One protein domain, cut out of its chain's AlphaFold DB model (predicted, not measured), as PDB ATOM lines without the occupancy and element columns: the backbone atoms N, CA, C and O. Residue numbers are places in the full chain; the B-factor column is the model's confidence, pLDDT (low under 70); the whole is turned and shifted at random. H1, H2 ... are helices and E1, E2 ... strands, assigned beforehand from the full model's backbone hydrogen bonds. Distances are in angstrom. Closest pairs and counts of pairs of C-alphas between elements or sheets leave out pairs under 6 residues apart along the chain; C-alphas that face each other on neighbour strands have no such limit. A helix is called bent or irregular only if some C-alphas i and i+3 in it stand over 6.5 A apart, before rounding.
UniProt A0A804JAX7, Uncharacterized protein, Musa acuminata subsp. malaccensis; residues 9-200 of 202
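This is residues 9 to 200 of the 202 residues of an uncharacterized protein of Musa acuminata subsp. malaccensis (UniProt A0A804JAX7). A small parallel sheet of two strands, E1 and E2, has H3 packed on it and H2 crossing H3; beside this part stands a cluster of three helices, H5, H6 and H10, with H4 near H5. H8 and H9 meet at a corner, where residues 161 to 168 stick out, and residues 9 to 16, with H1, stick out elsewhere. The 192 printed residues hold eleven named helices and two named strands, in the order H1 H2 E1 H3 E2 H4 to H11, and the class is mostly helix. The whole is compact, with a radius of gyration of the C-alphas of 17.7 A, and spans 51 by 41 by 33 A.

E1, residues 56 to 61, and E2, residues 79 to 85, are parallel neighbours at 15 degrees, with N 60 and O 83 2.9 A apart and N 85 and O 60 2.8 A apart, both within hydrogen-bond range. Between them in the chain comes H3, residues 62 to 74, in a strand-helix-strand unit, two parallel neighbour strands with a helix between, whose crossover is right-handed. The closest C-alphas of H3 and E2 are those of Gly 65 and Met 84, 5.9 A apart. H2, residues 37 to 50, touches H3 about perpendicular at 80 degrees, closest at the C-alphas of Ala 41 and Ser 71, 4.6 A. H10, residues 179 to 189, only just touches H3, with 3 pairs of C-alphas within 8 A, the closest those of His 66 and Met 189, 6.1 A; residues 63 to 66 of H3 alone take part. H5, residues 110 to 121, touches H10 with residues 116 to 120 alone, about perpendicular at 82 degrees, closest at the C-alphas of Ala 119 and Met 187, 5.1 A. H6, residues 123 to 131, forms a helical hairpin with H5, at a shallow tilt of 32 degrees, opposite ways, closest at the C-alphas of Ala 119 and Leu 126, 5.8 A. Every O i to N i+4 pair is within hydrogen-bond range in H2 and H5, against 7 of 9 in H3, 3 of 5 in H6 and 5 of 7 in H10.

H1, residues 9 to 13, begins at C-alpha 9 (-22.359, 60.975, 29.205). H2 is 20.3 A long, H3 19.9 A, E2 16.9 A and E1 16.5 A. H4 is residues 98 to 106, H7 139 to 142, H8 150 to 161, 16.3 A long, and H9 164 to 173. H6 is irregular, with C-alphas 124 and 127 7.2 A apart, and H10 only just, with C-alphas 180 and 183 6.54 A apart. H11, residues 197 to 200, only just touches H3, with 3 pairs of C-alphas within 8 A, and ends at C-alpha 200 (-12.506, 27.759, 37.925).

The C-alphas farthest apart are those of Glu 13 and Trp 134, 54.8 A. The printed part has no cut; the links H1 to H2, 23 residues, and E2 to H4, 12 residues, are long. The mean pLDDT of the printed part is 92.0, and residues 162 to 165 are under 70.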
ATOM      1  N   GLU A   9     -23.537  60.327  29.803       84.94
ATOM      2  CA  GLU A   9     -22.359  60.975  29.205       84.94
ATOM      3  C   GLU A   9     -21.063  60.177  29.428       84.94
ATOM      4  O   GLU A   9     -20.275  60.011  28.507       84.94
ATOM      5  N   LEU A  10     -20.860  59.632  30.635       88.00
ATOM      6  CA  LEU A  10     -19.669  58.850  30.970       88.00
ATOM      7  C   LEU A  10     -19.707  57.450  30.336       88.00
ATOM      8  O   LEU A  10     -18.666  56.916  29.973       88.00
ATOM      9  N   ILE A  11     -20.894  56.847  30.206       87.25
ATOM     10  CA  ILE A  11     -21.069  55.559  29.512       87.25
ATOM     11  C   ILE A  11     -20.705  55.721  28.032       87.25
ATOM     12  O   ILE A  11     -19.965  54.900  27.493       87.25
ATOM     13  N   GLU A  12     -21.182  56.795  27.406       87.69
ATOM     14  CA  GLU A  12     -20.912  57.125  26.006       87.69
ATOM     15  C   GLU A  12     -19.442  57.488  25.772       87.69
ATOM     16  O   GLU A  12     -18.827  56.946  24.857       87.69
ATOM     17  N   GLU A  13     -18.850  58.329  26.628       92.06
ATOM     18  CA  GLU A  13     -17.430  58.705  26.558       92.06
ATOM     19  C   GLU A  13     -16.505  57.484  26.667       92.06
ATOM     20  O   GLU A  13     -15.520  57.374  25.938       92.06
ATOM     21  N   LEU A  14     -16.841  56.535  27.547       91.31
ATOM     22  CA  LEU A  14     -16.082  55.296  27.724       91.31
ATOM     23  C   LEU A  14     -16.427  54.217  26.684       91.31
ATOM     24  O   LEU A  14     -15.829  53.140  26.714       91.31
ATOM     25  N   GLY A  15     -17.390  54.468  25.790       88.94
ATOM     26  CA  GLY A  15     -17.851  53.498  24.793       88.94
ATOM     27  C   GLY A  15     -18.445  52.225  25.404       88.94
ATOM     28  O   GLY A  15     -18.348  51.149  24.812       88.94
ATOM     29  N   ILE A  16     -19.019  52.311  26.608       89.19
ATOM     30  CA  ILE A  16     -19.581  51.160  27.316       89.19
ATOM     31  C   ILE A  16     -20.972  50.860  26.757       89.19
ATOM     32  O   ILE A  16     -21.867  51.700  26.782       89.19
ATOM     33  N   TYR A  17     -21.184  49.619  26.328       89.81
ATOM     34  CA  TYR A  17     -22.498  49.119  25.936       89.81
ATOM     35  C   TYR A  17     -23.018  48.141  26.995       89.81
ATOM     36  O   TYR A  17     -22.413  47.095  27.229       89.81
ATOM     37  N   ILE A  18     -24.111  48.505  27.675       90.56
ATOM     38  CA  ILE A  18     -24.710  47.702  28.752       90.56
ATOM     39  C   ILE A  18     -25.998  47.067  28.246       90.56
ATOM     40  O   ILE A  18     -26.896  47.764  27.777       90.56
ATOM     41  N   VAL A  19     -26.106  45.751  28.410       93.56
ATOM     42  CA  VAL A  19     -27.270  44.967  27.995       93.56
ATOM     43  C   VAL A  19     -27.812  44.206  29.196       93.56
ATOM     44  O   VAL A  19     -27.079  43.485  29.874       93.56
ATOM     45  N   GLY A  20     -29.103  44.381  29.458       93.50
ATOM     46  CA  GLY A  20     -29.890  43.506  30.319       93.50
ATOM     47  C   GLY A  20     -30.873  42.734  29.453       93.50
ATOM     48  O   GLY A  20     -31.408  43.290  28.497       93.50
ATOM     49  N   PHE A  21     -31.097  41.468  29.775       94.50
ATOM     50  CA  PHE A  21     -32.023  40.614  29.045       94.50
ATOM     51  C   PHE A  21     -32.816  39.749  30.022       94.50
ATOM     52  O   PHE A  21     -32.352  39.458  31.132       94.50
ATOM     53  N   ASP A  22     -34.006  39.342  29.596       95.81
ATOM     54  CA  ASP A  22     -34.794  38.356  30.312       95.81
ATOM     55  C   ASP A  22     -34.219  36.962  30.039       95.81
ATOM     56  O   ASP A  22     -33.971  36.561  28.905       95.81
ATOM     57  N   ARG A  23     -33.943  36.214  31.106       95.81
ATOM     58  CA  ARG A  23     -33.527  34.811  30.986       95.81
ATOM     59  C   ARG A  23     -34.723  33.960  30.584       95.81
ATOM     60  O   ARG A  23     -35.861  34.351  30.840       95.81
ATOM     61  N   ALA A  24     -34.472  32.758  30.068       97.06
ATOM     62  CA  ALA A  24     -35.532  31.796  29.789       97.06
ATOM     63  C   ALA A  24     -36.546  31.732  30.949       97.06
ATOM     64  O   ALA A  24     -36.170  31.725  32.124       97.06
ATOM     65  N   GLY A  25     -37.837  31.696  30.633       96.62
ATOM     66  CA  GLY A  25     -38.927  31.660  31.608       96.62
ATOM     67  C   GLY A  25     -39.119  32.930  32.441       96.62
ATOM     68  O   GLY A  25     -39.921  32.894  33.371       96.62
ATOM     69  N   TYR A  26     -38.423  34.029  32.153       96.75
ATOM     70  CA  TYR A  26     -38.665  35.337  32.756       96.75
ATOM     71  C   TYR A  26     -39.148  36.338  31.710       96.75
ATOM     72  O   TYR A  26     -38.790  36.233  30.543       96.75
ATOM     73  N   GLY A  27     -39.959  37.299  32.156       95.69
ATOM     74  CA  GLY A  27     -40.428  38.422  31.351       95.69
ATOM     75  C   GLY A  27     -40.913  37.992  29.968       95.69
ATOM     76  O   GLY A  27     -41.844  37.182  29.869       95.69
ATOM     77  N   GLU A  28     -40.328  38.554  28.917       95.94
ATOM     78  CA  GLU A  28     -40.736  38.303  27.526       95.94
ATOM     79  C   GLU A  28     -40.043  37.095  26.876       95.94
ATOM     80  O   GLU A  28     -40.387  36.725  25.757       95.94
ATOM     81  N   SER A  29     -39.112  36.445  27.573       97.00
ATOM     82  CA  SER A  29     -38.394  35.288  27.049       97.00
ATOM     83  C   SER A  29     -39.181  33.992  27.191       97.00
ATOM     84  O   SER A  29     -39.825  33.723  28.211       97.00
ATOM     85  N   ASP A  30     -39.052  33.138  26.178       96.75
ATOM     86  CA  ASP A  30     -39.673  31.819  26.152       96.75
ATOM     87  C   ASP A  30     -39.218  30.934  27.321       96.75
ATOM     88  O   ASP A  30     -38.124  31.059  27.884       96.75
ATOM     89  N   THR A  31     -40.075  29.990  27.704       97.12
ATOM     90  CA  THR A  31     -39.741  28.998  28.734       97.12
ATOM     91  C   THR A  31     -38.734  27.973  28.206       97.12
ATOM     92  O   THR A  31     -38.794  27.573  27.046       97.12
ATOM     93  N   ASN A  32     -37.865  27.461  29.084       97.06
ATOM     94  CA  ASN A  32     -37.002  26.318  28.781       97.06
ATOM     95  C   ASN A  32     -37.202  25.210  29.833       97.06
ATOM     96  O   ASN A  32     -36.602  25.264  30.915       97.06
ATOM     97  N   PRO A  33     -38.023  24.182  29.544       94.00
ATOM     98  CA  PRO A  33     -38.263  23.072  30.466       94.00
ATOM     99  C   PRO A  33     -37.014  22.245  30.796       94.00
ATOM    100  O   PRO A  33     -36.993  21.562  31.822       94.00
ATOM    101  N   ASN A  34     -35.980  22.324  29.956       94.44
ATOM    102  CA  ASN A  34     -34.703  21.630  30.108       94.44
ATOM    103  C   ASN A  34     -33.573  22.584  30.528       94.44
ATOM    104  O   ASN A  34     -32.402  22.276  30.297       94.44
ATOM    105  N   ARG A  35     -33.910  23.739  31.134       95.25
ATOM    106  CA  ARG A  35     -32.921  24.723  31.594       95.25
ATOM    107  C   ARG A  35     -31.814  24.041  32.393       95.25
ATOM    108  O   ARG A  35     -32.068  23.269  33.320       95.25
ATOM    109  N   SER A  36     -30.587  24.372  32.034       96.62
ATOM    110  CA  SER A  36     -29.360  23.878  32.637       96.62
ATOM    111  C   SER A  36     -28.338  25.008  32.697       96.62
ATOM    112  O   SER A  36     -28.516  26.054  32.083       96.62
ATOM    113  N   LEU A  37     -27.227  24.795  33.401       97.12
ATOM    114  CA  LEU A  37     -26.115  25.748  33.361       97.12
ATOM    115  C   LEU A  37     -25.617  25.945  31.922       97.12
ATOM    116  O   LEU A  37     -25.369  27.067  31.500       97.12
ATOM    117  N   ARG A  38     -25.527  24.859  31.144       97.50
ATOM    118  CA  ARG A  38     -25.076  24.914  29.752       97.50
ATOM    119  C   ARG A  38     -26.011  25.737  28.871       97.50
ATOM    120  O   ARG A  38     -25.507  26.565  28.126       97.50
ATOM    121  N   SER A  39     -27.330  25.540  28.975       97.62
ATOM    122  CA  SER A  39     -28.283  26.356  28.205       97.62
ATOM    123  C   SER A  39     -28.153  27.832  28.557       97.62
ATOM    124  O   SER A  39     -28.153  28.664  27.668       97.62
ATOM    125  N   GLU A  40     -27.930  28.152  29.830       96.44
ATOM    126  CA  GLU A  40     -27.796  29.542  30.268       96.44
ATOM    127  C   GLU A  40     -26.556  30.226  29.700       96.44
ATOM    128  O   GLU A  40     -26.602  31.395  29.322       96.44
ATOM    129  N   ALA A  41     -25.444  29.497  29.619       97.81
ATOM    130  CA  ALA A  41     -24.255  29.992  28.945       97.81
ATOM    131  C   ALA A  41     -24.479  30.134  27.430       97.81
ATOM    132  O   ALA A  41     -24.004  31.106  26.846       97.81
ATOM    133  N   SER A  42     -25.204  29.198  26.808       97.75
ATOM    134  CA  SER A  42     -25.560  29.256  25.386       97.75
ATOM    135  C   SER A  42     -26.433  30.468  25.061       97.75
ATOM    136  O   SER A  42     -26.052  31.226  24.177       97.75
ATOM    137  N   ASP A  43     -27.501  30.726  25.821       97.56
ATOM    138  CA  ASP A  43     -28.378  31.893  25.630       97.56
ATOM    139  C   ASP A  43     -27.574  33.208  25.684       97.56
ATOM    140  O   ASP A  43     -27.763  34.112  24.870       97.56
ATOM    141  N   ILE A  44     -26.616  33.307  26.618       97.44
ATOM    142  CA  ILE A  44     -25.727  34.472  26.745       97.44
ATOM    143  C   ILE A  44     -24.789  34.602  25.537       97.44
ATOM    144  O   ILE A  44     -24.566  35.713  25.055       97.44
ATOM    145  N   ALA A  45     -24.218  33.495  25.057       97.44
ATOM    146  CA  ALA A  45     -23.339  33.506  23.890       97.44
ATOM    147  C   ALA A  45     -24.094  33.890  22.611       97.44
ATOM    148  O   ALA A  45     -23.602  34.724  21.853       97.44
ATOM    149  N   GLU A  46     -25.291  33.341  22.406       97.00
ATOM    150  CA  GLU A  46     -26.153  33.649  21.261       97.00
ATOM    151  C   GLU A  46     -26.577  35.120  21.263       97.00
ATOM    152  O   GLU A  46     -26.492  35.793  20.233       97.00
ATOM    153  N   LEU A  47     -26.944  35.660  22.430       96.00
ATOM    154  CA  LEU A  47     -27.226  37.087  22.576       96.00
ATOM    155  C   LEU A  47     -25.996  37.941  22.238       96.00
ATOM    156  O   LEU A  47     -26.109  38.941  21.530       96.00
ATOM    157  N   ALA A  48     -24.812  37.557  22.717       95.56
ATOM    158  CA  ALA A  48     -23.578  38.271  22.407       95.56
ATOM    159  C   ALA A  48     -23.234  38.221  20.908       95.56
ATOM    160  O   ALA A  48     -22.788  39.229  20.359       95.56
ATOM    161  N   ASP A  49     -23.470  37.093  20.237       95.81
ATOM    162  CA  ASP A  49     -23.273  36.944  18.790       95.81
ATOM    163  C   ASP A  49     -24.226  37.842  17.999       95.81
ATOM    164  O   ASP A  49     -23.786  38.567  17.101       95.81
ATOM    165  N   ALA A  50     -25.506  37.884  18.381       95.94
ATOM    166  CA  ALA A  50     -26.500  38.768  17.771       95.94
ATOM    167  C   ALA A  50     -26.133  40.258  17.907       95.94
ATOM    168  O   ALA A  50     -26.472  41.071  17.047       95.94
ATOM    169  N   LEU A  51     -25.398  40.611  18.962       93.81
ATOM    170  CA  LEU A  51     -24.919  41.966  19.237       93.81
ATOM    171  C   LEU A  51     -23.487  42.224  18.739       93.81
ATOM    172  O   LEU A  51     -22.930  43.287  19.008       93.81
ATOM    173  N   SER A  52     -22.882  41.282  18.005       87.31
ATOM    174  CA  SER A  52     -21.502  41.373  17.494       87.31
ATOM    175  C   SER A  52     -20.438  41.587  18.587       87.31
ATOM    176  O   SER A  52     -19.442  42.277  18.372       87.31
ATOM    177  N   GLY A  53     -20.631  40.987  19.766       84.62
ATOM    178  CA  GLY A  53     -19.718  41.037  20.911       84.62
ATOM    179  C   GLY A  53     -18.813  39.798  21.000       84.62
ATOM    180  O   GLY A  53     -19.183  38.823  21.662       84.62
ATOM    181  N   PRO A  54     -17.607  39.792  20.394       86.50
ATOM    182  CA  PRO A  54     -16.734  38.614  20.406       86.50
ATOM    183  C   PRO A  54     -16.255  38.256  21.819       86.50
ATOM    184  O   PRO A  54     -16.161  37.077  22.150       86.50
ATOM    185  N   ARG A  55     -16.002  39.257  22.671       96.00
ATOM    186  CA  ARG A  55     -15.737  39.085  24.105       96.00
ATOM    187  C   ARG A  55     -16.454  40.161  24.906       96.00
ATOM    188  O   ARG A  55     -16.508  41.307  24.467       96.00
ATOM    189  N   PHE A  56     -16.965  39.809  26.079       95.94
ATOM    190  CA  PHE A  56     -17.769  40.718  26.898       95.94
ATOM    191  C   PHE A  56     -17.516  40.540  28.396       95.94
ATOM    192  O   PHE A  56     -17.010  39.512  28.852       95.94
ATOM    193  N   TYR A  57     -17.863  41.573  29.162       96.50
ATOM    194  CA  TYR A  57     -17.893  41.515  30.619       96.50
ATOM    195  C   TYR A  57     -19.267  41.046  31.080       96.50
ATOM    196  O   TYR A  57     -20.281  41.515  30.566       96.50
ATOM    197  N   LEU A  58     -19.308  40.149  32.063       96.75
ATOM    198  CA  LEU A  58     -20.560  39.609  32.585       96.75
ATOM    199  C   LEU A  58     -20.745  39.977  34.057       96.75
ATOM    200  O   LEU A  58     -19.860  39.757  34.883       96.75
ATOM    201  N   ILE A  59     -21.911  40.525  34.393       97.00
ATOM    202  CA  ILE A  59     -22.255  40.921  35.758       97.00
ATOM    203  C   ILE A  59     -23.480  40.125  36.206       97.00
ATOM    204  O   ILE A  59     -24.558  40.257  35.633       97.00
ATOM    205  N   GLY A  60     -23.326  39.313  37.250       96.38
ATOM    206  CA  GLY A  60     -24.416  38.551  37.858       96.38
ATOM    207  C   GLY A  60     -24.827  39.127  39.207       96.38
ATOM    208  O   GLY A  60     -23.981  39.405  40.055       96.38
ATOM    209  N   PHE A  61     -26.129  39.262  39.446       94.69
ATOM    210  CA  PHE A  61     -26.665  39.649  40.752       94.69
ATOM    211  C   PHE A  61     -27.434  38.492  41.384       94.69
ATOM    212  O   PHE A  61     -28.312  37.916  40.739       94.69
ATOM    213  N   SER A  62     -27.161  38.175  42.652       93.75
ATOM    214  CA  SER A  62     -27.896  37.143  43.393       93.75
ATOM    215  C   SER A  62     -27.924  35.798  42.651       93.75
ATOM    216  O   SER A  62     -26.863  35.208  42.424       93.75
ATOM    217  N   LEU A  63     -29.104  35.302  42.261       93.06
ATOM    218  CA  LEU A  63     -29.243  34.078  41.469       93.06
ATOM    219  C   LEU A  63     -28.520  34.176  40.127       93.06
ATOM    220  O   LEU A  63     -28.004  33.163  39.678       93.06
ATOM    221  N   GLY A  64     -28.372  35.364  39.536       94.12
ATOM    222  CA  GLY A  64     -27.601  35.565  38.306       94.12
ATOM    223  C   GLY A  64     -26.138  35.113  38.402       94.12
ATOM    224  O   GLY A  64     -25.504  34.896  37.376       94.12
ATOM    225  N   GLY A  65     -25.608  34.891  39.613       95.25
ATOM    226  CA  GLY A  65     -24.290  34.288  39.807       95.25
ATOM    227  C   GLY A  65     -24.137  32.904  39.161       95.25
ATOM    228  O   GLY A  65     -23.055  32.595  38.673       95.25
ATOM    229  N   HIS A  66     -25.196  32.084  39.073       95.31
ATOM    230  CA  HIS A  66     -25.068  30.783  38.395       95.31
ATOM    231  C   HIS A  66     -24.868  30.911  36.891       95.31
ATOM    232  O   HIS A  66     -24.146  30.106  36.314       95.31
ATOM    233  N   ALA A  67     -25.473  31.927  36.271       96.25
ATOM    234  CA  ALA A  67     -25.259  32.218  34.863       96.25
ATOM    235  C   ALA A  67     -23.807  32.656  34.629       96.25
ATOM    236  O   ALA A  67     -23.172  32.179  33.699       96.25
ATOM    237  N   VAL A  68     -23.241  33.460  35.540       97.19
ATOM    238  CA  VAL A  68     -21.820  33.844  35.487       97.19
ATOM    239  C   VAL A  68     -20.906  32.623  35.566       97.19
ATOM    240  O   VAL A  68     -20.042  32.452  34.707       97.19
ATOM    241  N   TRP A  69     -21.106  31.750  36.556       96.69
ATOM    242  CA  TRP A  69     -20.305  30.530  36.687       96.69
ATOM    243  C   TRP A  69     -20.456  29.592  35.493       96.69
ATOM    244  O   TRP A  69     -19.470  29.023  35.030       96.69
ATOM    245  N   ALA A  70     -21.675  29.454  34.973       96.81
ATOM    246  CA  ALA A  70     -21.931  28.688  33.767       96.81
ATOM    247  C   ALA A  70     -21.169  29.255  32.564       96.81
ATOM    248  O   ALA A  70     -20.519  28.501  31.843       96.81
ATOM    249  N   SER A  71     -21.195  30.573  32.364       97.50
ATOM    250  CA  SER A  71     -20.478  31.212  31.264       97.50
ATOM    251  C   SER A  71     -18.963  31.047  31.384       97.50
ATOM    252  O   SER A  71     -18.319  30.689  30.401       97.50
ATOM    253  N   ILE A  72     -18.397  31.215  32.585       96.75
ATOM    254  CA  ILE A  72     -16.970  30.948  32.841       96.75
ATOM    255  C   ILE A  72     -16.624  29.499  32.480       96.75
ATOM    256  O   ILE A  72     -15.595  29.249  31.863       96.75
ATOM    257  N   LYS A  73     -17.496  28.543  32.818       96.75
ATOM    258  CA  LYS A  73     -17.257  27.124  32.546       96.75
ATOM    259  C   LYS A  73     -17.357  26.760  31.063       96.75
ATOM    260  O   LYS A  73     -16.536  25.988  30.572       96.75
ATOM    261  N   TYR A  74     -18.409  27.210  30.382       97.31
ATOM    262  CA  TYR A  74     -18.791  26.682  29.065       97.31
ATOM    263  C   TYR A  74     -18.361  27.547  27.889       97.31
ATOM    264  O   TYR A  74     -18.215  27.019  26.790       97.31
ATOM    265  N   ILE A  75     -18.164  28.846  28.106       97.12
ATOM    266  CA  ILE A  75     -17.744  29.797  27.073       97.12
ATOM    267  C   ILE A  75     -16.584  30.690  27.557       97.12
ATOM    268  O   ILE A  75     -16.624  31.901  27.332       97.12
ATOM    269  N   PRO A  76     -15.534  30.143  28.210       96.00
ATOM    270  CA  PRO A  76     -14.470  30.943  28.829       96.00
ATOM    271  C   PRO A  76     -13.808  31.925  27.853       96.00
ATOM    272  O   PRO A  76     -13.538  33.068  28.218       96.00
ATOM    273  N   ASP A  77     -13.630  31.527  26.590       96.31
ATOM    274  CA  ASP A  77     -13.009  32.357  25.548       96.31
ATOM    275  C   ASP A  77     -13.818  33.623  25.214       96.31
ATOM    276  O   ASP A  77     -13.267  34.604  24.706       96.31
ATOM    277  N   ARG A  78     -15.119  33.629  25.531       97.12
ATOM    278  CA  ARG A  78     -16.037  34.761  25.324       97.12
ATOM    279  C   ARG A  78     -16.033  35.747  26.494       97.12
ATOM    280  O   ARG A  78     -16.489  36.877  26.339       97.12
ATOM    281  N   ILE A  79     -15.502  35.366  27.656       97.19
ATOM    282  CA  ILE A  79     -15.540  36.194  28.864       97.19
ATOM    283  C   ILE A  79     -14.268  37.044  28.945       97.19
ATOM    284  O   ILE A  79     -13.148  36.546  29.061       97.19
ATOM    285  N   ALA A  80     -14.426  38.363  28.831       96.38
ATOM    286  CA  ALA A  80     -13.350  39.335  29.055       96.38
ATOM    287  C   ALA A  80     -13.114  39.579  30.553       96.38
ATOM    288  O   ALA A  80     -11.990  39.817  30.983       96.38
ATOM    289  N   GLY A  81     -14.176  39.483  31.350       96.19
ATOM    290  CA  GLY A  81     -14.137  39.576  32.800       96.19
ATOM    291  C   GLY A  81     -15.515  39.306  33.392       96.19
ATOM    292  O   GLY A  81     -16.527  39.374  32.696       96.19
ATOM    293  N   ALA A  82     -15.560  38.992  34.681       96.62
ATOM    294  CA  ALA A  82     -16.802  38.685  35.371       96.62
ATOM    295  C   ALA A  82     -16.867  39.385  36.728       96.62
ATOM    296  O   ALA A  82     -15.866  39.483  37.437       96.62
ATOM    297  N   ALA A  83     -18.060  39.833  37.105       96.38
ATOM    298  CA  ALA A  83     -18.351  40.327  38.440       96.38
ATOM    299  C   ALA A  83     -19.634  39.685  38.972       96.38
ATOM    300  O   ALA A  83     -20.605  39.473  38.245       96.38
ATOM    301  N   MET A  84     -19.652  39.398  40.268       95.69
ATOM    302  CA  MET A  84     -20.829  38.882  40.954       95.69
ATOM    303  C   MET A  84     -21.138  39.748  42.165       95.69
ATOM    304  O   MET A  84     -20.280  39.988  43.010       95.69
ATOM    305  N   MET A  85     -22.380  40.205  42.260       94.62
ATOM    306  CA  MET A  85     -22.859  41.058  43.341       94.62
ATOM    307  C   MET A  85     -23.861  40.288  44.195       94.62
ATOM    308  O   MET A  85     -24.903  39.852  43.704       94.62
ATOM    309  N   ALA A  86     -23.524  40.119  45.476       92.50
ATOM    310  CA  ALA A  86     -24.284  39.315  46.434       92.50
ATOM    311  C   ALA A  86     -24.698  37.932  45.875       92.50
ATOM    312  O   ALA A  86     -25.886  37.608  45.917       92.50
ATOM    313  N   PRO A  87     -23.766  37.139  45.302       94.00
ATOM    314  CA  PRO A  87     -24.118  35.896  44.629       94.00
ATOM    315  C   PRO A  87     -24.764  34.904  45.591       94.00
ATOM    316  O   PRO A  87     -24.353  34.758  46.746       94.00
ATOM    317  N   VAL A  88     -25.752  34.171  45.085       92.56
ATOM    318  CA  VAL A  88     -26.240  32.980  45.778       92.56
ATOM    319  C   VAL A  88     -25.140  31.920  45.734       92.56
ATOM    320  O   VAL A  88     -24.486  31.733  44.710       92.56
ATOM    321  N   ILE A  89     -24.953  31.214  46.848       90.56
ATOM    322  CA  ILE A  89     -24.017  30.093  46.966       90.56
ATOM    323  C   ILE A  89     -24.786  28.787  47.147       90.56
ATOM    324  O   ILE A  89     -25.826  28.753  47.812       90.56
ATOM    325  N   ASN A  90     -24.260  27.693  46.603       93.44
ATOM    326  CA  ASN A  90     -24.739  26.359  46.936       93.44
ATOM    327  C   ASN A  90     -23.808  25.757  47.995       93.44
ATOM    328  O   ASN A  90     -22.681  25.375  47.696       93.44
ATOM    329  N   CYS A  91     -24.285  25.624  49.238       91.81
ATOM    330  CA  CYS A  91     -23.495  25.044  50.335       91.81
ATOM    331  C   CYS A  91     -23.125  23.560  50.110       91.81
ATOM    332  O   CYS A  91     -22.509  22.947  50.975       91.81
ATOM    333  N   ARG A  92     -23.539  22.945  48.995       91.69
ATOM    334  CA  ARG A  92     -23.171  21.575  48.613       91.69
ATOM    335  C   ARG A  92     -22.073  21.509  47.551       91.69
ATOM    336  O   ARG A  92     -21.741  20.399  47.146       91.69
ATOM    337  N   TRP A  93     -21.525  22.638  47.097       92.62
ATOM    338  CA  TRP A  93     -20.334  22.616  46.243       92.62
ATOM    339  C   TRP A  93     -19.142  22.022  47.019       92.62
ATOM    340  O   TRP A  93     -18.879  22.476  48.141       92.62
ATOM    341  N   PRO A  94     -18.478  20.973  46.493       88.62
ATOM    342  CA  PRO A  94     -17.431  20.236  47.207       88.62
ATOM    343  C   PRO A  94     -16.181  21.057  47.564       88.62
ATOM    344  O   PRO A  94     -15.480  20.695  48.506       88.62
ATOM    345  N   GLY A  95     -15.920  22.160  46.869       89.00
ATOM    346  CA  GLY A  95     -14.785  23.055  47.074       89.00
ATOM    347  C   GLY A  95     -14.885  23.885  48.353       89.00
ATOM    348  O   GLY A  95     -13.878  24.401  48.836       89.00
ATOM    349  N   PHE A  96     -16.070  23.989  48.963       90.38
ATOM    350  CA  PHE A  96     -16.199  24.603  50.279       90.38
ATOM    351  C   PHE A  96     -15.866  23.611  51.404       90.38
ATOM    352  O   PHE A  96     -16.377  22.487  51.409       90.38
ATOM    353  N   PRO A  97     -15.110  24.030  52.440       92.44
ATOM    354  CA  PRO A  97     -14.900  23.209  53.624       92.44
ATOM    355  C   PRO A  97     -16.235  22.777  54.236       92.44
ATOM    356  O   PRO A  97     -17.058  23.610  54.625       92.44
ATOM    357  N   ARG A  98     -16.440  21.461  54.364       91.75
ATOM    358  CA  ARG A  98     -17.731  20.881  54.767       91.75
ATOM    359  C   ARG A  98     -18.282  21.464  56.071       91.75
ATOM    360  O   ARG A  98     -19.479  21.709  56.162       91.75
ATOM    361  N   HIS A  99     -17.419  21.728  57.051       95.06
ATOM    362  CA  HIS A  99     -17.830  22.312  58.329       95.06
ATOM    363  C   HIS A  99     -18.412  23.728  58.171       95.06
ATOM    364  O   HIS A  99     -19.462  24.008  58.744       95.06
ATOM    365  N   LEU A 100     -17.802  24.584  57.339       93.81
ATOM    366  CA  LEU A 100     -18.301  25.937  57.059       93.81
ATOM    367  C   LEU A 100     -19.605  25.896  56.266       93.81
ATOM    368  O   LEU A 100     -20.550  26.615  56.586       93.81
ATOM    369  N   SER A 101     -19.680  25.025  55.261       93.38
ATOM    370  CA  SER A 101     -20.895  24.820  54.472       93.38
ATOM    371  C   SER A 101     -22.070  24.341  55.322       93.38
ATOM    372  O   SER A 101     -23.186  24.847  55.183       93.38
ATOM    373  N   GLU A 102     -21.837  23.388  56.226       94.12
ATOM    374  CA  GLU A 102     -22.862  22.900  57.148       94.12
ATOM    375  C   GLU A 102     -23.290  23.979  58.146       94.12
ATOM    376  O   GLU A 102     -24.485  24.123  58.409       94.12
ATOM    377  N   GLU A 103     -22.349  24.760  58.678       94.75
ATOM    378  CA  GLU A 103     -22.651  25.880  59.570       94.75
ATOM    379  C   GLU A 103     -23.493  26.950  58.860       94.75
ATOM    380  O   GLU A 103     -24.534  27.367  59.375       94.75
ATOM    381  N   ALA A 104     -23.093  27.353  57.651       92.62
ATOM    382  CA  ALA A 104     -23.820  28.322  56.837       92.62
ATOM    383  C   ALA A 104     -25.234  27.833  56.493       92.62
ATOM    384  O   ALA A 104     -26.195  28.592  56.615       92.62
ATOM    385  N   TYR A 105     -25.385  26.556  56.131       94.00
ATOM    386  CA  TYR A 105     -26.693  25.952  55.872       94.00
ATOM    387  C   TYR A 105     -27.573  25.915  57.131       94.00
ATOM    388  O   TYR A 105     -28.752  26.257  57.062       94.00
ATOM    389  N   ARG A 106     -27.017  25.565  58.302       94.75
ATOM    390  CA  ARG A 106     -27.759  25.532  59.579       94.75
ATOM    391  C   ARG A 106     -28.208  26.915  60.058       94.75
ATOM    392  O   ARG A 106     -29.214  26.996  60.755       94.75
ATOM    393  N   LYS A 107     -27.507  27.989  59.673       92.56
ATOM    394  CA  LYS A 107     -27.910  29.381  59.960       92.56
ATOM    395  C   LYS A 107     -29.146  29.831  59.168       92.56
ATOM    396  O   LYS A 107     -29.765  30.828  59.537       92.56
ATOM    397  N   GLN A 108     -29.506  29.136  58.089       92.50
ATOM    398  CA  GLN A 108     -30.695  29.463  57.300       92.50
ATOM    399  C   GLN A 108     -31.979  29.093  58.047       92.50
ATOM    400  O   GLN A 108     -31.988  28.189  58.886       92.50
ATOM    401  N   GLN A 109     -33.092  29.744  57.704       93.94
ATOM    402  CA  GLN A 109     -34.389  29.394  58.278       93.94
ATOM    403  C   GLN A 109     -34.795  27.968  57.866       93.94
ATOM    404  O   GLN A 109     -34.473  27.540  56.753       93.94
ATOM    405  N   PRO A 110     -35.555  27.229  58.700       94.06
ATOM    406  CA  PRO A 110     -35.972  25.862  58.376       94.06
ATOM    407  C   PRO A 110     -36.667  25.737  57.010       94.06
ATOM    408  O   PRO A 110     -36.491  24.739  56.316       94.06
ATOM    409  N   GLY A 111     -37.423  26.764  56.602       93.81
ATOM    410  CA  GLY A 111     -38.064  26.832  55.287       93.81
ATOM    411  C   GLY A 111     -37.083  26.823  54.119       93.81
ATOM    412  O   GLY A 111     -37.280  26.062  53.174       93.81
ATOM    413  N   ASP A 112     -36.007  27.605  54.204       94.31
ATOM    414  CA  ASP A 112     -34.950  27.597  53.193       94.31
ATOM    415  C   ASP A 112     -34.214  26.260  53.209       94.31
ATOM    416  O   ASP A 112     -34.072  25.627  52.166       94.31
ATOM    417  N   GLN A 113     -33.848  25.755  54.392       95.62
ATOM    418  CA  GLN A 113     -33.168  24.466  54.515       95.62
ATOM    419  C   GLN A 113     -33.931  23.348  53.789       95.62
ATOM    420  O   GLN A 113     -33.321  22.576  53.037       95.62
ATOM    421  N   TRP A 114     -35.250  23.266  53.990       95.50
ATOM    422  CA  TRP A 114     -36.108  22.286  53.325       95.50
ATOM    423  C   TRP A 114     -36.263  22.553  51.833       95.50
ATOM    424  O   TRP A 114     -36.062  21.627  51.049       95.50
ATOM    425  N   ALA A 115     -36.546  23.789  51.422       94.00
ATOM    426  CA  ALA A 115     -36.705  24.122  50.009       94.00
ATOM    427  C   ALA A 115     -35.432  23.796  49.202       94.00
ATOM    428  O   ALA A 115     -35.511  23.169  48.146       94.00
ATOM    429  N   LEU A 116     -34.250  24.113  49.744       94.56
ATOM    430  CA  LEU A 116     -32.961  23.766  49.137       94.56
ATOM    431  C   LEU A 116     -32.699  22.253  49.131       94.56
ATOM    432  O   LEU A 116     -32.083  21.730  48.206       94.56
ATOM    433  N   ARG A 117     -33.148  21.524  50.160       95.31
ATOM    434  CA  ARG A 117     -33.022  20.059  50.220       95.31
ATOM    435  C   ARG A 117     -33.891  19.386  49.159       95.31
ATOM    436  O   ARG A 117     -33.411  18.475  48.491       95.31
ATOM    437  N   VAL A 118     -35.130  19.843  48.994       96.44
ATOM    438  CA  VAL A 118     -36.042  19.343  47.957       96.44
ATOM    439  C   VAL A 118     -35.485  19.665  46.575       96.44
ATOM    440  O   VAL A 118     -35.396  18.759  45.755       96.44
ATOM    441  N   ALA A 119     -35.010  20.894  46.346       95.44
ATOM    442  CA  ALA A 119     -34.374  21.272  45.083       95.44
ATOM    443  C   ALA A 119     -33.176  20.369  44.727       95.44
ATOM    444  O   ALA A 119     -33.031  19.980  43.574       95.44
ATOM    445  N   TYR A 120     -32.360  19.979  45.714       95.94
ATOM    446  CA  TYR A 120     -31.183  19.138  45.480       95.94
ATOM    447  C   TYR A 120     -31.510  17.646  45.282       95.94
ATOM    448  O   TYR A 120     -30.975  17.006  44.376       95.94
ATOM    449  N   TYR A 121     -32.347  17.056  46.146       96.56
ATOM    450  CA  TYR A 121     -32.572  15.600  46.164       96.56
ATOM    451  C   TYR A 121     -33.788  15.145  45.353       96.56
ATOM    452  O   TYR A 121     -33.798  14.021  44.857       96.56
ATOM    453  N   ALA A 122     -34.810  15.990  45.230       96.56
ATOM    454  CA  ALA A 122     -36.057  15.674  44.542       96.56
ATOM    455  C   ALA A 122     -36.574  16.899  43.758       96.56
ATOM    456  O   ALA A 122     -37.688  17.364  44.018       96.56
ATOM    457  N   PRO A 123     -35.791  17.444  42.801       95.00
ATOM    458  CA  PRO A 123     -36.171  18.647  42.056       95.00
ATOM    459  C   PRO A 123     -37.525  18.503  41.353       95.00
ATOM    460  O   PRO A 123     -38.303  19.449  41.324       95.00
ATOM    461  N   TRP A 124     -37.866  17.299  40.880       94.00
ATOM    462  CA  TRP A 124     -39.165  16.987  40.273       94.00
ATOM    463  C   TRP A 124     -40.364  17.246  41.208       94.00
ATOM    464  O   TRP A 124     -41.464  17.521  40.735       94.00
ATOM    465  N   LEU A 125     -40.160  17.207  42.529       95.56
ATOM    466  CA  LEU A 125     -41.193  17.468  43.535       95.56
ATOM    467  C   LEU A 125     -41.253  18.947  43.953       95.56
ATOM    468  O   LEU A 125     -42.225  19.366  44.583       95.56
ATOM    469  N   LEU A 126     -40.247  19.760  43.607       94.25
ATOM    470  CA  LEU A 126     -40.101  21.124  44.124       94.25
ATOM    471  C   LEU A 126     -41.320  21.998  43.814       94.25
ATOM    472  O   LEU A 126     -41.792  22.722  44.686       94.25
ATOM    473  N   HIS A 127     -41.867  21.908  42.602       93.19
ATOM    474  CA  HIS A 127     -43.044  22.687  42.227       93.19
ATOM    475  C   HIS A 127     -44.262  22.368  43.096       93.19
ATOM    476  O   HIS A 127     -44.927  23.274  43.601       93.19
ATOM    477  N   TRP A 128     -44.540  21.075  43.281       94.88
ATOM    478  CA  TRP A 128     -45.627  20.624  44.140       94.88
ATOM    479  C   TRP A 128     -45.389  21.063  45.586       94.88
ATOM    480  O   TRP A 128     -46.297  21.629  46.191       94.88
ATOM    481  N   TRP A 129     -44.168  20.884  46.104       95.06
ATOM    482  CA  TRP A 129     -43.778  21.274  47.462       95.06
ATOM    483  C   TRP A 129     -44.024  22.762  47.712       95.06
ATOM    484  O   TRP A 129     -44.692  23.135  48.673       95.06
ATOM    485  N   MET A 130     -43.529  23.621  46.818       91.88
ATOM    486  CA  MET A 130     -43.605  25.076  46.972       91.88
ATOM    487  C   MET A 130     -45.033  25.628  46.855       91.88
ATOM    488  O   MET A 130     -45.288  26.744  47.303       91.88
ATOM    489  N   LYS A 131     -45.972  24.858  46.289       91.12
ATOM    490  CA  LYS A 131     -47.405  25.190  46.258       91.12
ATOM    491  C   LYS A 131     -48.143  24.867  47.561       91.12
ATOM    492  O   LYS A 131     -49.255  25.355  47.749       91.12
ATOM    493  N   GLN A 132     -47.565  24.065  48.456       93.44
ATOM    494  CA  GLN A 132     -48.234  23.677  49.696       93.44
ATOM    495  C   GLN A 132     -48.074  24.761  50.766       93.44
ATOM    496  O   GLN A 132     -46.972  25.026  51.239       93.44
ATOM    497  N   SER A 133     -49.183  25.358  51.203       89.75
ATOM    498  CA  SER A 133     -49.185  26.397  52.247       89.75
ATOM    499  C   SER A 133     -48.757  25.885  53.628       89.75
ATOM    500  O   SER A 133     -48.264  26.660  54.446       89.75
ATOM    501  N   TRP A 134     -48.931  24.587  53.881       91.19
ATOM    502  CA  TRP A 134     -48.615  23.922  55.146       91.19
ATOM    503  C   TRP A 134     -47.169  23.412  55.229       91.19
ATOM    504  O   TRP A 134     -46.722  23.026  56.309       91.19
ATOM    505  N   LEU A 135     -46.421  23.422  54.119       93.94
ATOM    506  CA  LEU A 135     -45.014  23.028  54.108       93.94
ATOM    507  C   LEU A 135     -44.084  24.230  54.352       93.94
ATOM    508  O   LEU A 135     -44.393  25.367  53.974       93.94
ATOM    509  N   PRO A 136     -42.901  24.005  54.952       91.62
ATOM    510  CA  PRO A 136     -41.862  25.022  55.016       91.62
ATOM    511  C   PRO A 136     -41.463  25.477  53.603       91.62
ATOM    512  O   PRO A 136     -41.207  24.660  52.721       91.62
ATOM    513  N   SER A 137     -41.394  26.791  53.395       89.00
ATOM    514  CA  SER A 137     -41.070  27.410  52.103       89.00
ATOM    515  C   SER A 137     -40.062  28.542  52.304       89.00
ATOM    516  O   SER A 137     -39.936  29.064  53.417       89.00
ATOM    517  N   SER A 138     -39.329  28.879  51.240       89.94
ATOM    518  CA  SER A 138     -38.193  29.799  51.287       89.94
ATOM    519  C   SER A 138     -38.586  31.201  51.754       89.94
ATOM    520  O   SER A 138     -39.612  31.753  51.342       89.94
ATOM    521  N   THR A 139     -37.737  31.818  52.575       90.69
ATOM    522  CA  THR A 139     -37.944  33.196  53.030       90.69
ATOM    523  C   THR A 139     -37.815  34.199  51.894       90.69
ATOM    524  O   THR A 139     -38.462  35.240  51.947       90.69
ATOM    525  N   VAL A 140     -37.030  33.897  50.853       86.81
ATOM    526  CA  VAL A 140     -36.922  34.745  49.654       86.81
ATOM    527  C   VAL A 140     -38.264  34.783  48.937       86.81
ATOM    528  O   VAL A 140     -38.770  35.858  48.622       86.81
ATOM    529  N   PHE A 141     -38.886  33.615  48.760       84.12
ATOM    530  CA  PHE A 141     -40.202  33.517  48.139       84.12
ATOM    531  C   PHE A 141     -41.267  34.276  48.944       84.12
ATOM    532  O   PHE A 141     -42.059  35.009  48.349       84.12
ATOM    533  N   LYS A 142     -41.236  34.149  50.280       83.88
ATOM    534  CA  LYS A 142     -42.140  34.838  51.218       83.88
ATOM    535  C   LYS A 142     -41.809  36.320  51.446       83.88
ATOM    536  O   LYS A 142     -42.582  37.010  52.099       83.88
ATOM    537  N   GLY A 143     -40.659  36.806  50.975       82.56
ATOM    538  CA  GLY A 143     -40.177  38.164  51.252       82.56
ATOM    539  C   GLY A 143     -39.741  38.409  52.706       82.56
ATOM    540  O   GLY A 143     -39.576  39.557  53.112       82.56
ATOM    541  N   THR A 144     -39.529  37.358  53.501       86.19
ATOM    542  CA  THR A 144     -39.254  37.433  54.948       86.19
ATOM    543  C   THR A 144     -37.787  37.214  55.324       86.19
ATOM    544  O   THR A 144     -37.472  37.107  56.506       86.19
ATOM    545  N   THR A 145     -36.869  37.152  54.351       87.38
ATOM    546  CA  THR A 145     -35.437  36.883  54.597       87.38
ATOM    547  C   THR A 145     -34.857  37.815  55.663       87.38
ATOM    548  O   THR A 145     -35.090  39.022  55.637       87.38
ATOM    549  N   HIS A 146     -34.104  37.296  56.625       86.00
ATOM    550  CA  HIS A 146     -33.483  38.157  57.627       86.00
ATOM    551  C   HIS A 146     -32.368  39.002  56.989       86.00
ATOM    552  O   HIS A 146     -31.493  38.461  56.317       86.00
ATOM    553  N   LEU A 147     -32.395  40.318  57.208       87.62
ATOM    554  CA  LEU A 147     -31.341  41.238  56.779       87.62
ATOM    555  C   LEU A 147     -30.583  41.695  58.030       87.62
ATOM    556  O   LEU A 147     -31.197  42.325  58.890       87.62
ATOM    557  N   PRO A 148     -29.285  41.368  58.171       84.19
ATOM    558  CA  PRO A 148     -28.539  41.648  59.400       84.19
ATOM    559  C   PRO A 148     -28.317  43.148  59.633       84.19
ATOM    560  O   PRO A 148     -28.145  43.582  60.768       84.19
ATOM    561  N   ASN A 149     -28.336  43.947  58.567       91.75
ATOM    562  CA  ASN A 149     -28.178  45.391  58.632       91.75
ATOM    563  C   ASN A 149     -29.546  46.086  58.741       91.75
ATOM    564  O   ASN A 149     -30.428  45.904  57.899       91.75
ATOM    565  N   ARG A 150     -29.697  46.948  59.755       91.56
ATOM    566  CA  ARG A 150     -30.925  47.720  60.001       91.56
ATOM    567  C   ARG A 150     -31.287  48.622  58.824       91.56
ATOM    568  O   ARG A 150     -32.469  48.753  58.515       91.56
ATOM    569  N   LEU A 151     -30.295  49.239  58.182       90.94
ATOM    570  CA  LEU A 151     -30.541  50.104  57.027       90.94
ATOM    571  C   LEU A 151     -31.101  49.296  55.853       90.94
ATOM    572  O   LEU A 151     -32.089  49.715  55.261       90.94
ATOM    573  N   ASP A 152     -30.563  48.106  55.579       89.31
ATOM    574  CA  ASP A 152     -31.081  47.234  54.515       89.31
ATOM    575  C   ASP A 152     -32.512  46.773  54.816       89.31
ATOM    576  O   ASP A 152     -33.365  46.750  53.927       89.31
ATOM    577  N   ALA A 153     -32.811  46.468  56.084       87.69
ATOM    578  CA  ALA A 153     -34.166  46.145  56.518       87.69
ATOM    579  C   ALA A 153     -35.145  47.308  56.277       87.69
ATOM    580  O   ALA A 153     -36.232  47.078  55.746       87.69
ATOM    581  N   GLN A 154     -34.743  48.545  56.592       88.50
ATOM    582  CA  GLN A 154     -35.541  49.751  56.338       88.50
ATOM    583  C   GLN A 154     -35.722  50.026  54.843       88.50
ATOM    584  O   GLN A 154     -36.825  50.359  54.416       88.50
ATOM    585  N   VAL A 155     -34.669  49.860  54.037       86.19
ATOM    586  CA  VAL A 155     -34.730  50.013  52.573       86.19
ATOM    587  C   VAL A 155     -35.709  49.007  51.977       86.19
ATOM    588  O   VAL A 155     -36.551  49.385  51.162       86.19
ATOM    589  N   ARG A 156     -35.660  47.744  52.417       84.75
ATOM    590  CA  ARG A 156     -36.628  46.733  51.988       84.75
ATOM    591  C   ARG A 156     -38.043  47.097  52.414       84.75
ATOM    592  O   ARG A 156     -38.952  46.997  51.603       84.75
ATOM    593  N   GLU A 157     -38.246  47.494  53.665       83.38
ATOM    594  CA  GLU A 157     -39.575  47.854  54.162       83.38
ATOM    595  C   GLU A 157     -40.159  49.041  53.387       83.38
ATOM    596  O   GLU A 157     -41.320  49.005  52.992       83.38
ATOM    597  N   TYR A 158     -39.344  50.051  53.085       82.81
ATOM    598  CA  TYR A 158     -39.729  51.171  52.231       82.81
ATOM    599  C   TYR A 158     -40.091  50.711  50.811       82.81
ATOM    600  O   TYR A 158     -41.140  51.090  50.289       82.81
ATOM    601  N   ALA A 159     -39.267  49.853  50.200       78.44
ATOM    602  CA  ALA A 159     -39.534  49.289  48.877       78.44
ATOM    603  C   ALA A 159     -40.814  48.433  48.845       78.44
ATOM    604  O   ALA A 159     -41.524  48.456  47.846       78.44
ATOM    605  N   MET A 160     -41.121  47.727  49.942       75.88
ATOM    606  CA  MET A 160     -42.310  46.882  50.128       75.88
ATOM    607  C   MET A 160     -43.559  47.653  50.582       75.88
ATOM    608  O   MET A 160     -44.655  47.119  50.493       75.88
ATOM    609  N   LYS A 161     -43.435  48.890  51.076       75.12
ATOM    610  CA  LYS A 161     -44.583  49.749  51.426       75.12
ATOM    611  C   LYS A 161     -45.019  50.644  50.269       75.12
ATOM    612  O   LYS A 161     -46.205  50.911  50.123       75.12
ATOM    613  N   ASN A 162     -44.088  51.054  49.410       67.00
ATOM    614  CA  ASN A 162     -44.371  51.871  48.222       67.00
ATOM    615  C   ASN A 162     -44.610  51.010  46.964       67.00
ATOM    616  O   ASN A 162     -44.270  51.398  45.850       67.00
ATOM    617  N   SER A 163     -45.130  49.793  47.147       56.84
ATOM    618  CA  SER A 163     -44.736  48.614  46.369       56.84
ATOM    619  C   SER A 163     -45.756  48.071  45.382       56.84
ATOM    620  O   SER A 163     -45.596  46.920  44.966       56.84
ATOM    621  N   GLY A 164     -46.780  48.838  44.986       62.03
ATOM    622  CA  GLY A 164     -47.635  48.421  43.861       62.03
ATOM    623  C   GLY A 164     -46.767  47.946  42.685       62.03
ATOM    624  O   GLY A 164     -46.925  46.839  42.183       62.03
ATOM    625  N   MET A 165     -45.682  48.687  42.440       67.50
ATOM    626  CA  MET A 165     -44.646  48.340  41.477       67.50
ATOM    627  C   MET A 165     -43.854  47.053  41.755       67.50
ATOM    628  O   MET A 165     -43.411  46.433  40.799       67.50
ATOM    629  N   PHE A 166     -43.588  46.648  43.003       73.56
ATOM    630  CA  PHE A 166     -42.777  45.445  43.260       73.56
ATOM    631  C   PHE A 166     -43.554  44.174  42.921       73.56
ATOM    632  O   PHE A 166     -43.028  43.295  42.240       73.56
ATOM    633  N   GLU A 167     -44.808  44.092  43.366       80.12
ATOM    634  CA  GLU A 167     -45.661  42.938  43.085       80.12
ATOM    635  C   GLU A 167     -46.029  42.875  41.596       80.12
ATOM    636  O   GLU A 167     -45.997  41.801  41.000       80.12
ATOM    637  N   GLU A 168     -46.296  44.020  40.960       85.12
ATOM    638  CA  GLU A 168     -46.492  44.096  39.507       85.12
ATOM    639  C   GLU A 168     -45.242  43.676  38.734       85.12
ATOM    640  O   GLU A 168     -45.329  42.812  37.864       85.12
ATOM    641  N   ARG A 169     -44.060  44.201  39.088       85.19
ATOM    642  CA  ARG A 169     -42.791  43.786  38.469       85.19
ATOM    643  C   ARG A 169     -42.535  42.303  38.655       85.19
ATOM    644  O   ARG A 169     -42.073  41.660  37.724       85.19
ATOM    645  N   ARG A 170     -42.840  41.749  39.829       86.81
ATOM    646  CA  ARG A 170     -42.711  40.313  40.075       86.81
ATOM    647  C   ARG A 170     -43.642  39.517  39.165       86.81
ATOM    648  O   ARG A 170     -43.185  38.556  38.560       86.81
ATOM    649  N   LYS A 171     -44.911  39.917  39.045       90.69
ATOM    650  CA  LYS A 171     -45.886  39.257  38.162       90.69
ATOM    651  C   LYS A 171     -45.463  39.312  36.699       90.69
ATOM    652  O   LYS A 171     -45.523  38.281  36.045       90.69
ATOM    653  N   LEU A 172     -45.001  40.470  36.226       92.25
ATOM    654  CA  LEU A 172     -44.466  40.641  34.872       92.25
ATOM    655  C   LEU A 172     -43.222  39.771  34.661       92.25
ATOM    656  O   LEU A 172     -43.162  38.992  33.718       92.25
ATOM    657  N   ALA A 173     -42.265  39.821  35.589       92.38
ATOM    658  CA  ALA A 173     -41.042  39.028  35.508       92.38
ATOM    659  C   ALA A 173     -41.317  37.519  35.528       92.38
ATOM    660  O   ALA A 173     -40.576  36.768  34.909       92.38
ATOM    661  N   THR A 174     -42.364  37.054  36.213       94.69
ATOM    662  CA  THR A 174     -42.742  35.633  36.250       94.69
ATOM    663  C   THR A 174     -44.014  35.339  35.457       94.69
ATOM    664  O   THR A 174     -44.749  34.417  35.821       94.69
ATOM    665  N   GLN A 175     -44.316  36.114  34.408       95.69
ATOM    666  CA  GLN A 175     -45.555  35.951  33.629       95.69
ATOM    667  C   GLN A 175     -45.633  34.608  32.891       95.69
ATOM    668  O   GLN A 175     -46.720  34.083  32.676       95.69
ATOM    669  N   GLN A 176     -44.476  33.997  32.624       94.75
ATOM    670  CA  GLN A 176     -44.344  32.633  32.109       94.75
ATOM    671  C   GLN A 176     -44.708  31.547  33.147       94.75
ATOM    672  O   GLN A 176     -44.828  30.372  32.818       94.75
ATOM    673  N   GLY A 177     -44.899  31.928  34.414       94.88
ATOM    674  CA  GLY A 177     -45.289  31.048  35.510       94.88
ATOM    675  C   GLY A 177     -44.151  30.725  36.484       94.88
ATOM    676  O   GLY A 177     -43.002  30.506  36.121       94.88
ATOM    677  N   MET A 178     -44.495  30.608  37.772       92.88
ATOM    678  CA  MET A 178     -43.531  30.350  38.858       92.88
ATOM    679  C   MET A 178     -42.688  29.074  38.681       92.88
ATOM    680  O   MET A 178     -41.582  28.997  39.222       92.88
ATOM    681  N   LEU A 179     -43.225  28.065  37.980       94.25
ATOM    682  CA  LEU A 179     -42.510  26.828  37.661       94.25
ATOM    683  C   LEU A 179     -41.304  27.113  36.769       94.25
ATOM    684  O   LEU A 179     -40.193  26.707  37.103       94.25
ATOM    685  N   ASP A 180     -41.545  27.813  35.667       95.00
ATOM    686  CA  ASP A 180     -40.570  28.032  34.607       95.00
ATOM    687  C   ASP A 180     -39.645  29.214  34.898       95.00
ATOM    688  O   ASP A 180     -38.521  29.242  34.400       95.00
ATOM    689  N   SER A 181     -40.048  30.131  35.778       94.69
ATOM    690  CA  SER A 181     -39.169  31.170  36.318       94.69
ATOM    691  C   SER A 181     -38.390  30.652  37.545       94.69
ATOM    692  O   SER A 181     -37.397  29.932  37.436       94.69
ATOM    693  N   PHE A 182     -38.870  30.976  38.748       91.75
ATOM    694  CA  PHE A 182     -38.106  30.891  39.993       91.75
ATOM    695  C   PHE A 182     -37.806  29.460  40.444       91.75
ATOM    696  O   PHE A 182     -36.720  29.191  40.952       91.75
ATOM    697  N   TYR A 183     -38.747  28.522  40.294       93.62
ATOM    698  CA  TYR A 183     -38.502  27.148  40.744       93.62
ATOM    699  C   TYR A 183     -37.499  26.437  39.845       93.62
ATOM    700  O   TYR A 183     -36.682  25.673  40.355       93.62
ATOM    701  N   ARG A 184     -37.498  26.727  38.541       94.75
ATOM    702  CA  ARG A 184     -36.465  26.233  37.632       94.75
ATOM    703  C   ARG A 184     -35.087  26.768  38.015       94.75
ATOM    704  O   ARG A 184     -34.153  25.977  38.119       94.75
ATOM    705  N   ASP A 185     -34.979  28.056  38.338       93.94
ATOM    706  CA  ASP A 185     -33.735  28.650  38.849       93.94
ATOM    707  C   ASP A 185     -33.253  27.963  40.129       93.94
ATOM    708  O   ASP A 185     -32.067  27.667  40.262       93.94
ATOM    709  N   MET A 186     -34.162  27.642  41.053       94.75
ATOM    710  CA  MET A 186     -33.810  26.882  42.253       94.75
ATOM    711  C   MET A 186     -33.294  25.476  41.920       94.75
ATOM    712  O   MET A 186     -32.312  25.041  42.518       94.75
ATOM    713  N   MET A 187     -33.930  24.766  40.982       95.69
ATOM    714  CA  MET A 187     -33.482  23.430  40.560       95.69
ATOM    715  C   MET A 187     -32.089  23.472  39.921       95.69
ATOM    716  O   MET A 187     -31.281  22.586  40.184       95.69
ATOM    717  N   VAL A 188     -31.792  24.494  39.114       96.06
ATOM    718  CA  VAL A 188     -30.482  24.658  38.463       96.06
ATOM    719  C   VAL A 188     -29.420  25.089  39.478       96.06
ATOM    720  O   VAL A 188     -28.398  24.419  39.631       96.06
ATOM    721  N   MET A 189     -29.664  26.169  40.223       95.75
ATOM    722  CA  MET A 189     -28.700  26.736  41.172       95.75
ATOM    723  C   MET A 189     -28.348  25.759  42.300       95.75
ATOM    724  O   MET A 189     -27.181  25.590  42.654       95.75
ATOM    725  N   PHE A 190     -29.359  25.101  42.865       95.62
ATOM    726  CA  PHE A 190     -29.192  24.192  43.998       95.62
ATOM    727  C   PHE A 190     -29.180  22.719  43.593       95.62
ATOM    728  O   PHE A 190     -29.265  21.858  44.465       95.62
ATOM    729  N   GLY A 191     -29.079  22.426  42.296       94.50
ATOM    730  CA  GLY A 191     -28.919  21.079  41.767       94.50
ATOM    731  C   GLY A 191     -27.489  20.551  41.904       94.50
ATOM    732  O   GLY A 191     -26.637  21.119  42.593       94.50
ATOM    733  N   LYS A 192     -27.222  19.433  41.227       93.75
ATOM    734  CA  LYS A 192     -25.883  18.844  41.124       93.75
ATOM    735  C   LYS A 192     -25.181  19.424  39.905       93.75
ATOM    736  O   LYS A 192     -25.630  19.208  38.785       93.75
ATOM    737  N   TRP A 193     -24.113  20.171  40.140       94.88
ATOM    738  CA  TRP A 193     -23.299  20.741  39.073       94.88
ATOM    739  C   TRP A 193     -22.246  19.723  38.637       94.88
ATOM    740  O   TRP A 193     -21.746  18.956  39.459       94.88
ATOM    741  N   GLU A 194     -21.914  19.715  37.348       93.00
ATOM    742  CA  GLU A 194     -20.852  18.864  36.788       93.00
ATOM    743  C   GLU A 194     -19.439  19.424  37.018       93.00
ATOM    744  O   GLU A 194     -18.451  18.816  36.617       93.00
ATOM    745  N   PHE A 195     -19.341  20.590  37.657       93.75
ATOM    746  CA  PHE A 195     -18.095  21.246  38.023       93.75
ATOM    747  C   PHE A 195     -18.247  21.966  39.362       93.75
ATOM    748  O   PHE A 195     -19.360  22.328  39.757       93.75
ATOM    749  N   ASP A 196     -17.119  22.201  40.027       91.75
ATOM    750  CA  ASP A 196     -17.058  23.103  41.166       91.75
ATOM    751  C   ASP A 196     -16.650  24.513  40.710       91.75
ATOM    752  O   ASP A 196     -15.652  24.656  39.998       91.75
ATOM    753  N   PRO A 197     -17.380  25.573  41.100       90.44
ATOM    754  CA  PRO A 197     -16.952  26.952  40.866       90.44
ATOM    755  C   PRO A 197     -15.541  27.272  41.369       90.44
ATOM    756  O   PRO A 197     -14.843  28.080  40.760       90.44
ATOM    757  N   MET A 198     -15.107  26.631  42.453       86.50
ATOM    758  CA  MET A 198     -13.793  26.843  43.057       86.50
ATOM    759  C   MET A 198     -12.658  26.277  42.192       86.50
ATOM    760  O   MET A 198     -11.547  26.789  42.270       86.50
ATOM    761  N   ASP A 199     -12.936  25.307  41.311       86.19
ATOM    762  CA  ASP A 199     -11.960  24.786  40.337       86.19
ATOM    763  C   ASP A 199     -11.735  25.747  39.155       86.19
ATOM    764  O   ASP A 199     -10.883  25.504  38.305       86.19
ATOM    765  N   GLN A 200     -12.565  26.790  39.026       75.81
ATOM    766  CA  GLN A 200     -12.506  27.759  37.925       75.81
ATOM    767  C   GLN A 200     -11.775  29.053  38.313       75.81
ATOM    768  O   GLN A 200     -11.659  29.960  37.487       75.81
TER     769      GLN A 200